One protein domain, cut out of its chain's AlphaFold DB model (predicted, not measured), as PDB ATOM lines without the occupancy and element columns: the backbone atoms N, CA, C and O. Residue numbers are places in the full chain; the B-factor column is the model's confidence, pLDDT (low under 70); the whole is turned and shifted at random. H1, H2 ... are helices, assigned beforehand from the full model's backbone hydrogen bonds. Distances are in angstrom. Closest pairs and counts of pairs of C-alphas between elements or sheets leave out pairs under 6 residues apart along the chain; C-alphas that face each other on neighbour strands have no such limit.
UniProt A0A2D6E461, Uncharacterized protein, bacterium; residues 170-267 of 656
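Overview. This is residues 170 to 267 of the 656 residues of an uncharacterized protein of bacterium (UniProt A0A2D6E461). One long helix, H1, makes the length of a rod, and after a turn at its far end five shorter helices fold back along one side of it. H2 runs back beside its end, H4 and H6 lie side by side crossing it, and H5 lies along its earlier half. The printed part has 98 residues, with six named helices, H1 to H6 in chain order, and no named strand: all helix. It is only just compact, close to loose, with a radius of gyration of the C-alphas of 14.8 A and spans of 53 by 24 by 18 A.

Along the chain. H1, residues 170 to 200, begins at C-alpha (-34.724, 46.305, -30.501) and is 45.3 A long. H2 is residues 206 to 214, H3 216 to 219, H4 225 to 234 and H5 238 to 247. H6, residues 252 to 265, is 19.9 A long and ends at C-alpha (-18.803, 55.162, -43.560).

Arrangement. H1 is the hub, touching four helices. With residues 194 to 198 alone it touches H2, a helical hairpin at a shallow tilt of 27 degrees, opposite ways; the closest C-alphas, Trp 198 and Arg 208, are 5.6 A apart. H3 touches H4, C-alphas Tyr 217 to Lys 228 closest at 5.5 A. H5 touches H1 at C-alphas 244 and 179, 5.9 A, opposite ways at 14 degrees, a shallow tilt. H6 touches H4 at C-alphas 260 and 226, 5.3 A. In H1, H2, H4, H5 and H6 every O i to N i+4 pair is within hydrogen-bond range; H3 is too short for one.

Size, cuts and confidence. The farthest C-alphas, Ser 170 and Gly 204, are 52.8 A apart. The printed part has no cut, and its five links are tight. Confidence is under 70 at residues 170 to 176, 203 to 204 and 266 to 267.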
ATOM      1  N   SER A 170     -35.926  45.632 -31.025       48.19
ATOM      2  CA  SER A 170     -34.724  46.305 -30.501       48.19
ATOM      3  C   SER A 170     -33.592  45.314 -30.189       48.19
ATOM      4  O   SER A 170     -32.416  45.602 -30.428       48.19
ATOM      5  N   SER A 171     -33.940  44.080 -29.799       46.06
ATOM      6  CA  SER A 171     -32.974  42.992 -29.577       46.06
ATOM      7  C   SER A 171     -32.268  42.515 -30.861       46.06
ATOM      8  O   SER A 171     -31.102  42.115 -30.831       46.06
ATOM      9  N   LEU A 172     -32.944  42.597 -32.014       37.59
ATOM     10  CA  LEU A 172     -32.423  42.154 -33.311       37.59
ATOM     11  C   LEU A 172     -31.503  43.202 -33.951       37.59
ATOM     12  O   LEU A 172     -30.502  42.835 -34.566       37.59
ATOM     13  N   ARG A 173     -31.804  44.496 -33.779       49.88
ATOM     14  CA  ARG A 173     -30.983  45.602 -34.303       49.88
ATOM     15  C   ARG A 173     -29.677  45.761 -33.521       49.88
ATOM     16  O   ARG A 173     -28.610  45.760 -34.133       49.88
ATOM     17  N   GLY A 174     -29.752  45.747 -32.186       58.25
ATOM     18  CA  GLY A 174     -28.570  45.805 -31.318       58.25
ATOM     19  C   GLY A 174     -27.635  44.603 -31.496       58.25
ATOM     20  O   GLY A 174     -26.414  44.745 -31.460       58.25
ATOM     21  N   GLY A 175     -28.188  43.418 -31.787       61.44
ATOM     22  CA  GLY A 175     -27.391  42.227 -32.082       61.44
ATOM     23  C   GLY A 175     -26.553  42.359 -33.360       61.44
ATOM     24  O   GLY A 175     -25.367  42.040 -33.362       61.44
ATOM     25  N   VAL A 176     -27.142  42.854 -34.452       59.50
ATOM     26  CA  VAL A 176     -26.442  42.980 -35.744       59.50
ATOM     27  C   VAL A 176     -25.415  44.116 -35.730       59.50
ATOM     28  O   VAL A 176     -24.348  43.977 -36.334       59.50
ATOM     29  N   GLU A 177     -25.691  45.206 -35.014       70.06
ATOM     30  CA  GLU A 177     -24.738  46.307 -34.823       70.06
ATOM     31  C   GLU A 177     -23.544  45.880 -33.961       70.06
ATOM     32  O   GLU A 177     -22.400  46.090 -34.368       70.06
ATOM     33  N   GLY A 178     -23.779  45.154 -32.862       70.56
ATOM     34  CA  GLY A 178     -22.702  44.599 -32.037       70.56
ATOM     35  C   GLY A 178     -21.819  43.596 -32.790       70.56
ATOM     36  O   GLY A 178     -20.591  43.621 -32.668       70.56
ATOM     37  N   ALA A 179     -22.418  42.749 -33.634       72.44
ATOM     38  CA  ALA A 179     -21.684  41.834 -34.514       72.44
ATOM     39  C   ALA A 179     -20.826  42.582 -35.545       72.44
ATOM     40  O   ALA A 179     -19.693  42.191 -35.833       72.44
ATOM     41  N   SER A 180     -21.384  43.658 -36.106       72.94
ATOM     42  CA  SER A 180     -20.717  44.514 -37.082       72.94
ATOM     43  C   SER A 180     -19.515  45.235 -36.472       72.94
ATOM     44  O   SER A 180     -18.458  45.288 -37.095       72.94
ATOM     45  N   GLU A 181     -19.648  45.759 -35.254       75.56
ATOM     46  CA  GLU A 181     -18.590  46.514 -34.577       75.56
ATOM     47  C   GLU A 181     -17.430  45.619 -34.118       75.56
ATOM     48  O   GLU A 181     -16.265  45.971 -34.304       75.56
ATOM     49  N   ARG A 182     -17.723  44.406 -33.628       79.81
ATOM     50  CA  ARG A 182     -16.683  43.404 -33.332       79.81
ATOM     51  C   ARG A 182     -15.875  43.044 -34.580       79.81
ATOM     52  O   ARG A 182     -14.652  43.123 -34.564       79.81
ATOM     53  N   LEU A 183     -16.551  42.719 -35.683       81.19
ATOM     54  CA  LEU A 183     -15.877  42.384 -36.943       81.19
ATOM     55  C   LEU A 183     -15.152  43.582 -37.567       81.19
ATOM     56  O   LEU A 183     -14.156  43.393 -38.262       81.19
ATOM     57  N   PHE A 184     -15.631  44.805 -37.337       82.50
ATOM     58  CA  PHE A 184     -14.926  46.024 -37.727       82.50
ATOM     59  C   PHE A 184     -13.570  46.127 -37.013       82.50
ATOM     60  O   PHE A 184     -12.555  46.336 -37.681       82.50
ATOM     61  N   ASN A 185     -13.538  45.919 -35.693       79.50
ATOM     62  CA  ASN A 185     -12.296  45.944 -34.915       79.50
ATOM     63  C   ASN A 185     -11.331  44.836 -35.360       79.50
ATOM     64  O   ASN A 185     -10.157  45.119 -35.591       79.50
ATOM     65  N   ASP A 186     -11.832  43.620 -35.608       81.00
ATOM     66  CA  ASP A 186     -11.011  42.511 -36.117       81.00
ATOM     67  C   ASP A 186     -10.353  42.850 -37.471       81.00
ATOM     68  O   ASP A 186      -9.183  42.535 -37.706       81.00
ATOM     69  N   VAL A 187     -11.092  43.501 -38.382       80.62
ATOM     70  CA  VAL A 187     -10.555  43.950 -39.681       80.62
ATOM     71  C   VAL A 187      -9.473  45.009 -39.482       80.62
ATOM     72  O   VAL A 187      -8.431  44.938 -40.136       80.62
ATOM     73  N   PHE A 188      -9.704  45.963 -38.580       80.31
ATOM     74  CA  PHE A 188      -8.765  47.043 -38.297       80.31
ATOM     75  C   PHE A 188      -7.457  46.526 -37.676       80.31
ATOM     76  O   PHE A 188      -6.371  46.865 -38.150       80.31
ATOM     77  N   GLU A 189      -7.533  45.658 -36.666       82.56
ATOM     78  CA  GLU A 189      -6.358  45.058 -36.015       82.56
ATOM     79  C   GLU A 189      -5.543  44.187 -36.980       82.56
ATOM     80  O   GLU A 189      -4.305  44.242 -37.002       82.56
ATOM     81  N   PHE A 190      -6.225  43.414 -37.830       86.12
ATOM     82  CA  PHE A 190      -5.574  42.618 -38.865       86.12
ATOM     83  C   PHE A 190      -4.799  43.499 -39.859       86.12
ATOM     84  O   PHE A 190      -3.667  43.183 -40.240       86.12
ATOM     85  N   GLU A 191      -5.385  44.621 -40.281       80.88
ATOM     86  CA  GLU A 191      -4.737  45.561 -41.196       80.88
ATOM     87  C   GLU A 191      -3.520  46.243 -40.546       80.88
ATOM     88  O   GLU A 191      -2.437  46.248 -41.138       80.88
ATOM     89  N   GLN A 192      -3.655  46.745 -39.313       81.75
ATOM     90  CA  GLN A 192      -2.566  47.421 -38.593       81.75
ATOM     91  C   GLN A 192      -1.376  46.498 -38.317       81.75
ATOM     92  O   GLN A 192      -0.230  46.879 -38.570       81.75
ATOM     93  N   SER A 193      -1.632  45.269 -37.864       85.38
ATOM     94  CA  SER A 193      -0.570  44.280 -37.627       85.38
ATOM     95  C   SER A 193       0.187  43.943 -38.914       85.38
ATOM     96  O   SER A 193       1.417  43.985 -38.941       85.38
ATOM     97  N   THR A 194      -0.531  43.734 -40.022       83.38
ATOM     98  CA  THR A 194       0.079  43.445 -41.330       83.38
ATOM     99  C   THR A 194       0.934  44.614 -41.842       83.38
ATOM    100  O   THR A 194       1.984  44.397 -42.456       83.38
ATOM    101  N   ILE A 195       0.515  45.862 -41.601       79.00
ATOM    102  CA  ILE A 195       1.281  47.062 -41.974       79.00
ATOM    103  C   ILE A 195       2.521  47.217 -41.087       79.00
ATOM    104  O   ILE A 195       3.596  47.512 -41.613       79.00
ATOM    105  N   SER A 196       2.403  46.988 -39.777       79.75
ATOM    106  CA  SER A 196       3.540  47.047 -38.849       79.75
ATOM    107  C   SER A 196       4.621  46.041 -39.240       79.75
ATOM    108  O   SER A 196       5.769  46.429 -39.467       79.75
ATOM    109  N   ASP A 197       4.235  44.781 -39.461       81.00
ATOM    110  CA  ASP A 197       5.142  43.716 -39.908       81.00
ATOM    111  C   ASP A 197       5.836  44.080 -41.231       81.00
ATOM    112  O   ASP A 197       7.018  43.790 -41.450       81.00
ATOM    113  N   TRP A 198       5.116  44.754 -42.133       86.62
ATOM    114  CA  TRP A 198       5.662  45.217 -43.406       86.62
ATOM    115  C   TRP A 198       6.666  46.367 -43.243       86.62
ATOM    116  O   TRP A 198       7.674  46.399 -43.962       86.62
ATOM    117  N   ILE A 199       6.429  47.300 -42.313       79.88
ATOM    118  CA  ILE A 199       7.347  48.408 -42.003       79.88
ATOM    119  C   ILE A 199       8.628  47.859 -41.369       79.88
ATOM    120  O   ILE A 199       9.728  48.186 -41.826       79.88
ATOM    121  N   GLU A 200       8.495  46.981 -40.375       81.25
ATOM    122  CA  GLU A 200       9.619  46.355 -39.668       81.25
ATOM    123  C   GLU A 200      10.493  45.503 -40.593       81.25
ATOM    124  O   GLU A 200      11.719  45.471 -40.462       81.25
ATOM    125  N   ALA A 201       9.886  44.867 -41.598       82.94
ATOM    126  CA  ALA A 201      10.604  44.093 -42.600       82.94
ATOM    127  C   ALA A 201      11.555  44.944 -43.476       82.94
ATOM    128  O   ALA A 201      12.439  44.381 -44.133       82.94
ATOM    129  N   GLY A 202      11.416  46.273 -43.504       78.12
ATOM    130  CA  GLY A 202      12.284  47.184 -44.254       78.12
ATOM    131  C   GLY A 202      12.140  47.095 -45.785       78.12
ATOM    132  O   GLY A 202      11.407  46.280 -46.341       78.12
ATOM    133  N   THR A 203      12.844  47.960 -46.520       61.69
ATOM    134  CA  THR A 203      12.613  48.188 -47.966       61.69
ATOM    135  C   THR A 203      13.164  47.114 -48.912       61.69
ATOM    136  O   THR A 203      12.871  47.153 -50.106       61.69
ATOM    137  N   GLY A 204      13.937  46.143 -48.416       62.78
ATOM    138  CA  GLY A 204      14.670  45.190 -49.260       62.78
ATOM    139  C   GLY A 204      14.630  43.724 -48.828       62.78
ATOM    140  O   GLY A 204      15.373  42.930 -49.403       62.78
ATOM    141  N   SER A 205      13.820  43.344 -47.835       77.88
ATOM    142  CA  SER A 205      13.805  41.965 -47.327       77.88
ATOM    143  C   SER A 205      12.901  41.034 -48.146       77.88
ATOM    144  O   SER A 205      11.859  41.428 -48.675       77.88
ATOM    145  N   ASP A 206      13.277  39.754 -48.218       86.06
ATOM    146  CA  ASP A 206      12.402  38.701 -48.753       86.06
ATOM    147  C   ASP A 206      11.124  38.541 -47.908       86.06
ATOM    148  O   ASP A 206      10.083  38.151 -48.434       86.06
ATOM    149  N   THR A 207      11.178  38.913 -46.624       81.50
ATOM    150  CA  THR A 207      10.030  38.959 -45.707       81.50
ATOM    151  C   THR A 207       8.948  39.904 -46.215       81.50
ATOM    152  O   THR A 207       7.797  39.495 -46.335       81.50
ATOM    153  N   ARG A 208       9.314  41.122 -46.634       83.56
ATOM    154  CA  ARG A 208       8.366  42.088 -47.204       83.56
ATOM    155  C   ARG A 208       7.682  41.564 -48.468       83.56
ATOM    156  O   ARG A 208       6.465  41.641 -48.592       83.56
ATOM    157  N   ARG A 209       8.448  40.964 -49.387       84.44
ATOM    158  CA  ARG A 209       7.888  40.352 -50.608       84.44
ATOM    159  C   ARG A 209       6.975  39.167 -50.301       84.44
ATOM    160  O   ARG A 209       6.051  38.900 -51.064       84.44
ATOM    161  N   ASN A 210       7.246  38.432 -49.226       85.50
ATOM    162  CA  ASN A 210       6.379  37.350 -48.777       85.50
ATOM    163  C   ASN A 210       5.082  37.891 -48.167       85.50
ATOM    164  O   ASN A 210       4.031  37.368 -48.518       85.50
ATOM    165  N   LEU A 211       5.132  38.959 -47.365       81.69
ATOM    166  CA  LEU A 211       3.940  39.627 -46.826       81.69
ATOM    167  C   LEU A 211       3.057  40.203 -47.942       81.69
ATOM    168  O   LEU A 211       1.862  39.926 -47.978       81.69
ATOM    169  N   GLU A 212       3.646  40.886 -48.931       84.56
ATOM    170  CA  GLU A 212       2.919  41.396 -50.109       84.56
ATOM    171  C   GLU A 212       2.267  40.267 -50.934       84.56
ATOM    172  O   GLU A 212       1.202  40.454 -51.521       84.56
ATOM    173  N   ARG A 213       2.875  39.072 -50.969       86.81
ATOM    174  CA  ARG A 213       2.303  37.886 -51.637       86.81
ATOM    175  C   ARG A 213       1.234  37.177 -50.811       86.81
ATOM    176  O   ARG A 213       0.336  36.581 -51.399       86.81
ATOM    177  N   GLN A 214       1.367  37.168 -49.487       82.81
ATOM    178  CA  GLN A 214       0.438  36.501 -48.570       82.81
ATOM    179  C   GLN A 214      -0.829  37.332 -48.345       82.81
ATOM    180  O   GLN A 214      -1.917  36.765 -48.246       82.81
ATOM    181  N   HIS A 215      -0.700  38.660 -48.357       87.31
ATOM    182  CA  HIS A 215      -1.787  39.605 -48.099       87.31
ATOM    183  C   HIS A 215      -1.925  40.634 -49.231       87.31
ATOM    184  O   HIS A 215      -1.851  41.840 -48.987       87.31
ATOM    185  N   PRO A 216      -2.137  40.193 -50.487       83.06
ATOM    186  CA  PRO A 216      -2.161  41.100 -51.631       83.06
ATOM    187  C   PRO A 216      -3.254  42.166 -51.498       83.06
ATOM    188  O   PRO A 216      -3.031  43.296 -51.894       83.06
ATOM    189  N   TYR A 217      -4.390  41.859 -50.870       83.81
ATOM    190  CA  TYR A 217      -5.508  42.793 -50.683       83.81
ATOM    191  C   TYR A 217      -5.197  43.975 -49.749       83.81
ATOM    192  O   TYR A 217      -5.795  45.034 -49.910       83.81
ATOM    193  N   VAL A 218      -4.249  43.842 -48.815       82.75
ATOM    194  CA  VAL A 218      -3.821  44.973 -47.967       82.75
ATOM    195  C   VAL A 218      -3.029  45.979 -48.813       82.75
ATOM    196  O   VAL A 218      -3.254  47.189 -48.754       82.75
ATOM    197  N   PHE A 219      -2.152  45.471 -49.684       82.62
ATOM    198  CA  PHE A 219      -1.171  46.275 -50.418       82.62
ATOM    199  C   PHE A 219      -1.555  46.594 -51.872       82.62
ATOM    200  O   PHE A 219      -0.906  47.434 -52.504       82.62
ATOM    201  N   ASP A 220      -2.594  45.963 -52.420       84.06
ATOM    202  CA  ASP A 220      -3.067  46.212 -53.778       84.06
ATOM    203  C   ASP A 220      -3.772  47.572 -53.847       84.06
ATOM    204  O   ASP A 220      -4.868  47.787 -53.323       84.06
ATOM    205  N   LYS A 221      -3.110  48.519 -54.514       79.00
ATOM    206  CA  LYS A 221      -3.611  49.881 -54.721       79.00
ATOM    207  C   LYS A 221      -4.771  49.952 -55.718       79.00
ATOM    208  O   LYS A 221      -5.379  51.008 -55.836       79.00
ATOM    209  N   SER A 222      -5.056  48.873 -56.448       72.44
ATOM    210  CA  SER A 222      -6.146  48.823 -57.427       72.44
ATOM    211  C   SER A 222      -7.494  48.394 -56.835       72.44
ATOM    212  O   SER A 222      -8.518  48.563 -57.493       72.44
ATOM    213  N   MET A 223      -7.519  47.880 -55.599       76.88
ATOM    214  CA  MET A 223      -8.749  47.456 -54.922       76.88
ATOM    215  C   MET A 223      -9.435  48.619 -54.202       76.88
ATOM    216  O   MET A 223      -8.775  49.424 -53.539       76.88
ATOM    217  N   THR A 224     -10.768  48.671 -54.277       84.50
ATOM    218  CA  THR A 224     -11.562  49.614 -53.476       84.50
ATOM    219  C   THR A 224     -11.537  49.223 -51.997       84.50
ATOM    220  O   THR A 224     -11.361  48.051 -51.670       84.50
ATOM    221  N   THR A 225     -11.753  50.174 -51.084       78.19
ATOM    222  CA  THR A 225     -11.809  49.904 -49.633       78.19
ATOM    223  C   THR A 225     -12.835  48.820 -49.290       78.19
ATOM    224  O   THR A 225     -12.555  47.940 -48.481       78.19
ATOM    225  N   ILE A 226     -13.986  48.812 -49.971       80.50
ATOM    226  CA  ILE A 226     -15.015  47.775 -49.809       80.50
ATOM    227  C   ILE A 226     -14.467  46.406 -50.222       80.50
ATOM    228  O   ILE A 226     -14.595  45.442 -49.469       80.50
ATOM    229  N   ASP A 227     -13.815  46.313 -51.385       81.06
ATOM    230  CA  ASP A 227     -13.259  45.048 -51.878       81.06
ATOM    231  C   ASP A 227     -12.136  44.527 -50.973       81.06
ATOM    232  O   ASP A 227     -12.017  43.314 -50.775       81.06
ATOM    233  N   LYS A 228     -11.332  45.426 -50.390       84.31
ATOM    234  CA  LYS A 228     -10.298  45.075 -49.407       84.31
ATOM    235  C   LYS A 228     -10.914  44.476 -48.149       84.31
ATOM    236  O   LYS A 228     -10.552  43.360 -47.781       84.31
ATOM    237  N   VAL A 229     -11.891  45.158 -47.547       81.38
ATOM    238  CA  VAL A 229     -12.573  44.688 -46.330       81.38
ATOM    239  C   VAL A 229     -13.285  43.362 -46.587       81.38
ATOM    240  O   VAL A 229     -13.110  42.411 -45.830       81.38
ATOM    241  N   ILE A 230     -14.004  43.230 -47.706       86.44
ATOM    242  CA  ILE A 230     -14.653  41.965 -48.085       86.44
ATOM    243  C   ILE A 230     -13.623  40.843 -48.273       86.44
ATOM    244  O   ILE A 230     -13.906  39.698 -47.913       86.44
ATOM    245  N   SER A 231     -12.436  41.143 -48.801       86.38
ATOM    246  CA  SER A 231     -11.367  40.154 -48.996       86.38
ATOM    247  C   SER A 231     -10.721  39.716 -47.681       86.38
ATOM    248  O   SER A 231     -10.480  38.522 -47.504       86.38
ATOM    249  N   ILE A 232     -10.517  40.638 -46.734       85.88
ATOM    250  CA  ILE A 232     -10.057  40.331 -45.368       85.88
ATOM    251  C   ILE A 232     -11.096  39.449 -44.656       85.88
ATOM    252  O   ILE A 232     -10.771  38.376 -44.139       85.88
ATOM    253  N   LEU A 233     -12.370  39.841 -44.721       84.44
ATOM    254  CA  LEU A 233     -13.485  39.106 -44.118       84.44
ATOM    255  C   LEU A 233     -13.751  37.745 -44.777       84.44
ATOM    256  O   LEU A 233     -14.320  36.859 -44.149       84.44
ATOM    257  N   SER A 234     -13.371  37.567 -46.043       88.19
ATOM    258  CA  SER A 234     -13.545  36.304 -46.778       88.19
ATOM    259  C   SER A 234     -12.320  35.392 -46.741       88.19
ATOM    260  O   SER A 234     -12.389  34.269 -47.240       88.19
ATOM    261  N   GLY A 235     -11.208  35.868 -46.183       91.31
ATOM    262  CA  GLY A 235      -9.975  35.109 -46.038       91.31
ATOM    263  C   GLY A 235      -9.637  34.910 -44.560       91.31
ATOM    264  O   GLY A 235     -10.233  34.032 -43.933       91.31
ATOM    265  N   PRO A 236      -8.695  35.690 -43.997       86.50
ATOM    266  CA  PRO A 236      -8.226  35.520 -42.618       86.50
ATOM    267  C   PRO A 236      -9.332  35.506 -41.557       86.50
ATOM    268  O   PRO A 236      -9.250  34.720 -40.618       86.50
ATOM    269  N   LEU A 237     -10.376  36.325 -41.721       88.00
ATOM    270  CA  LEU A 237     -11.439  36.487 -40.720       88.00
ATOM    271  C   LEU A 237     -12.716  35.692 -41.029       88.00
ATOM    272  O   LEU A 237     -13.728  35.866 -40.353       88.00
ATOM    273  N   GLN A 238     -12.690  34.781 -42.009       92.69
ATOM    274  CA  GLN A 238     -13.877  34.011 -42.411       92.69
ATOM    275  C   GLN A 238     -14.521  33.262 -41.233       92.69
ATOM    276  O   GLN A 238     -15.743  33.221 -41.127       92.69
ATOM    277  N   SER A 239     -13.709  32.704 -40.329       88.00
ATOM    278  CA  SER A 239     -14.217  31.989 -39.149       88.00
ATOM    279  C   SER A 239     -14.900  32.910 -38.127       88.00
ATOM    280  O   SER A 239     -15.945  32.537 -37.595       88.00
ATOM    281  N   SER A 240     -14.385  34.130 -37.918       87.12
ATOM    282  CA  SER A 240     -15.028  35.154 -37.078       87.12
ATOM    283  C   SER A 240     -16.370  35.578 -37.670       87.12
ATOM    284  O   SER A 240     -17.367  35.661 -36.956       87.12
ATOM    285  N   VAL A 241     -16.427  35.762 -38.995       89.19
ATOM    286  CA  VAL A 241     -17.669  36.098 -39.705       89.19
ATOM    287  C   VAL A 241     -18.698  34.978 -39.590       89.19
ATOM    288  O   VAL A 241     -19.863  35.262 -39.337       89.19
ATOM    289  N   GLU A 242     -18.304  33.717 -39.777       89.00
ATOM    290  CA  GLU A 242     -19.215  32.570 -39.656       89.00
ATOM    291  C   GLU A 242     -19.762  32.422 -38.232       89.00
ATOM    292  O   GLU A 242     -20.957  32.176 -38.066       89.00
ATOM    293  N   SER A 243     -18.919  32.637 -37.218       89.00
ATOM    294  CA  SER A 243     -19.330  32.611 -35.812       89.00
ATOM    295  C   SER A 243     -20.326  33.726 -35.492       89.00
ATOM    296  O   SER A 243     -21.402  33.446 -34.969       89.00
ATOM    297  N   ALA A 244     -20.015  34.972 -35.864       84.19
ATOM    298  CA  ALA A 244     -20.892  36.118 -35.630       84.19
ATOM    299  C   ALA A 244     -22.208  36.003 -36.421       84.19
ATOM    300  O   ALA A 244     -23.294  36.270 -35.913       84.19
ATOM    301  N   ALA A 245     -22.145  35.524 -37.664       88.25
ATOM    302  CA  ALA A 245     -23.328  35.271 -38.477       88.25
ATOM    303  C   ALA A 245     -24.241  34.206 -37.845       88.25
ATOM    304  O   ALA A 245     -25.462  34.368 -37.840       88.25
ATOM    305  N   GLN A 246     -23.665  33.140 -37.280       89.44
ATOM    306  CA  GLN A 246     -24.414  32.098 -36.578       89.44
ATOM    307  C   GLN A 246     -25.010  32.597 -35.254       89.44
ATOM    308  O   GLN A 246     -26.164  32.280 -34.966       89.44
ATOM    309  N   GLU A 247     -24.254  33.374 -34.473       87.50
ATOM    310  CA  GLU A 247     -24.688  33.971 -33.200       87.50
ATOM    311  C   GLU A 247     -25.906  34.882 -33.391       87.50
ATOM    312  O   GLU A 247     -26.874  34.795 -32.637       87.50
ATOM    313  N   HIS A 248     -25.904  35.681 -34.459       85.19
ATOM    314  CA  HIS A 248     -26.949  36.668 -34.730       85.19
ATOM    315  C   HIS A 248     -27.981  36.214 -35.773       85.19
ATOM    316  O   HIS A 248     -28.843  36.993 -36.175       85.19
ATOM    317  N   ASN A 249     -27.924  34.950 -36.208       87.88
ATOM    318  CA  ASN A 249     -28.826  34.361 -37.204       87.88
ATOM    319  C   ASN A 249     -28.918  35.171 -38.524       87.88
ATOM    320  O   ASN A 249     -29.984  35.297 -39.132       87.88
ATOM    321  N   VAL A 250     -27.785  35.708 -38.988       86.56
ATOM    322  CA  VAL A 250     -27.654  36.467 -40.245       86.56
ATOM    323  C   VAL A 250     -26.862  35.645 -41.263       86.56
ATOM    324  O   VAL A 250     -26.054  34.793 -40.910       86.56
ATOM    325  N   ARG A 251     -27.067  35.875 -42.567       88.75
ATOM    326  CA  ARG A 251     -26.211  35.257 -43.594       88.75
ATOM    327  C   ARG A 251     -24.805  35.882 -43.560       88.75
ATOM    328  O   ARG A 251     -24.723  37.114 -43.586       88.75
ATOM    329  N   PRO A 252     -23.715  35.092 -43.587       90.19
ATOM    330  CA  PRO A 252     -22.343  35.609 -43.586       90.19
ATOM    331  C   PRO A 252     -22.089  36.698 -44.638       90.19
ATOM    332  O   PRO A 252     -21.458  37.708 -44.351       90.19
ATOM    333  N   GLU A 253     -22.624  36.549 -45.848       88.56
ATOM    334  CA  GLU A 253     -22.469  37.508 -46.949       88.56
ATOM    335  C   GLU A 253     -23.134  38.857 -46.651       88.56
ATOM    336  O   GLU A 253     -22.616  39.905 -47.035       88.56
ATOM    337  N   THR A 254     -24.267  38.835 -45.947       80.88
ATOM    338  CA  THR A 254     -24.969  40.043 -45.509       80.88
ATOM    339  C   THR A 254     -24.156  40.767 -44.442       80.88
ATOM    340  O   THR A 254     -23.959  41.975 -44.553       80.88
ATOM    341  N   LEU A 255     -23.613  40.030 -43.469       82.69
ATOM    342  CA  LEU A 255     -22.779  40.597 -42.412       82.69
ATOM    343  C   LEU A 255     -21.483  41.203 -42.975       82.69
ATOM    344  O   LEU A 255     -21.138  42.327 -42.631       82.69
ATOM    345  N   LYS A 256     -20.827  40.536 -43.936       88.38
ATOM    346  CA  LYS A 256     -19.645  41.079 -44.633       88.38
ATOM    347  C   LYS A 256     -19.919  42.408 -45.325       88.38
ATOM    348  O   LYS A 256     -19.108  43.323 -45.246       88.38
ATOM    349  N   MET A 257     -21.049  42.504 -46.024       84.50
ATOM    350  CA  MET A 257     -21.432  43.722 -46.736       84.50
ATOM    351  C   MET A 257     -21.758  44.862 -45.765       84.50
ATOM    352  O   MET A 257     -21.422  46.010 -46.042       84.50
ATOM    353  N   LEU A 258     -22.396  44.549 -44.633       75.56
ATOM    354  CA  LEU A 258     -22.690  45.516 -43.575       75.56
ATOM    355  C   LEU A 258     -21.407  46.042 -42.931       75.56
ATOM    356  O   LEU A 258     -21.226  47.255 -42.886       75.56
ATOM    357  N   VAL A 259     -20.482  45.157 -42.552       79.56
ATOM    358  CA  VAL A 259     -19.175  45.543 -41.996       79.56
ATOM    359  C   VAL A 259     -18.373  46.360 -43.007       79.56
ATOM    360  O   VAL A 259     -17.835  47.400 -42.652       79.56
ATOM    361  N   ALA A 260     -18.337  45.961 -44.283       79.62
ATOM    362  CA  ALA A 260     -17.624  46.713 -45.317       79.62
ATOM    363  C   ALA A 260     -18.200  48.121 -45.523       79.62
ATOM    364  O   ALA A 260     -17.440  49.084 -45.634       79.62
ATOM    365  N   LYS A 261     -19.533  48.259 -45.518       74.81
ATOM    366  CA  LYS A 261     -20.200  49.566 -45.571       74.81
ATOM    367  C   LYS A 261     -19.908  50.402 -44.329       74.81
ATOM    368  O   LYS A 261     -19.564  51.572 -44.476       74.81
ATOM    369  N   HIS A 262     -19.988  49.794 -43.146       72.38
ATOM    370  CA  HIS A 262     -19.695  50.438 -41.868       72.38
ATOM    371  C   HIS A 262     -18.240  50.934 -41.803       72.38
ATOM    372  O   HIS A 262     -17.977  52.070 -41.407       72.38
ATOM    373  N   TYR A 263     -17.302  50.123 -42.302       76.94
ATOM    374  CA  TYR A 263     -15.887  50.468 -42.410       76.94
ATOM    375  C   TYR A 263     -15.665  51.669 -43.336       76.94
ATOM    376  O   TYR A 263     -14.917  52.584 -43.005       76.94
ATOM    377  N   THR A 264     -16.359  51.718 -44.480       72.81
ATOM    378  CA  THR A 264     -16.281  52.879 -45.376       72.81
ATOM    379  C   THR A 264     -16.960  54.132 -44.830       72.81
ATOM    380  O   THR A 264     -16.452  55.225 -45.061       72.81
ATOM    381  N   SER A 265     -18.073  54.006 -44.098       70.19
ATOM    382  CA  SER A 265     -18.803  55.162 -43.560       70.19
ATOM    383  C   SER A 265     -18.093  55.828 -42.385       70.19
ATOM    384  O   SER A 265     -18.198  57.040 -42.237       70.19
ATOM    385  N   ARG A 266     -17.341  55.072 -41.569       65.94
ATOM    386  CA  ARG A 266     -16.544  55.632 -40.461       65.94
ATOM    387  C   ARG A 266     -15.223  56.284 -40.901       65.94
ATOM    388  O   ARG A 266     -14.493  56.792 -40.061       65.94
ATOM    389  N   GLY A 267     -14.959  56.354 -42.208       48.66
ATOM    390  CA  GLY A 267     -13.936  57.228 -42.779       48.66
ATOM    391  C   GLY A 267     -12.509  56.721 -42.594       48.66
ATOM    392  O   GLY A 267     -11.788  57.132 -41.692       48.66
TER     393      GLY A 267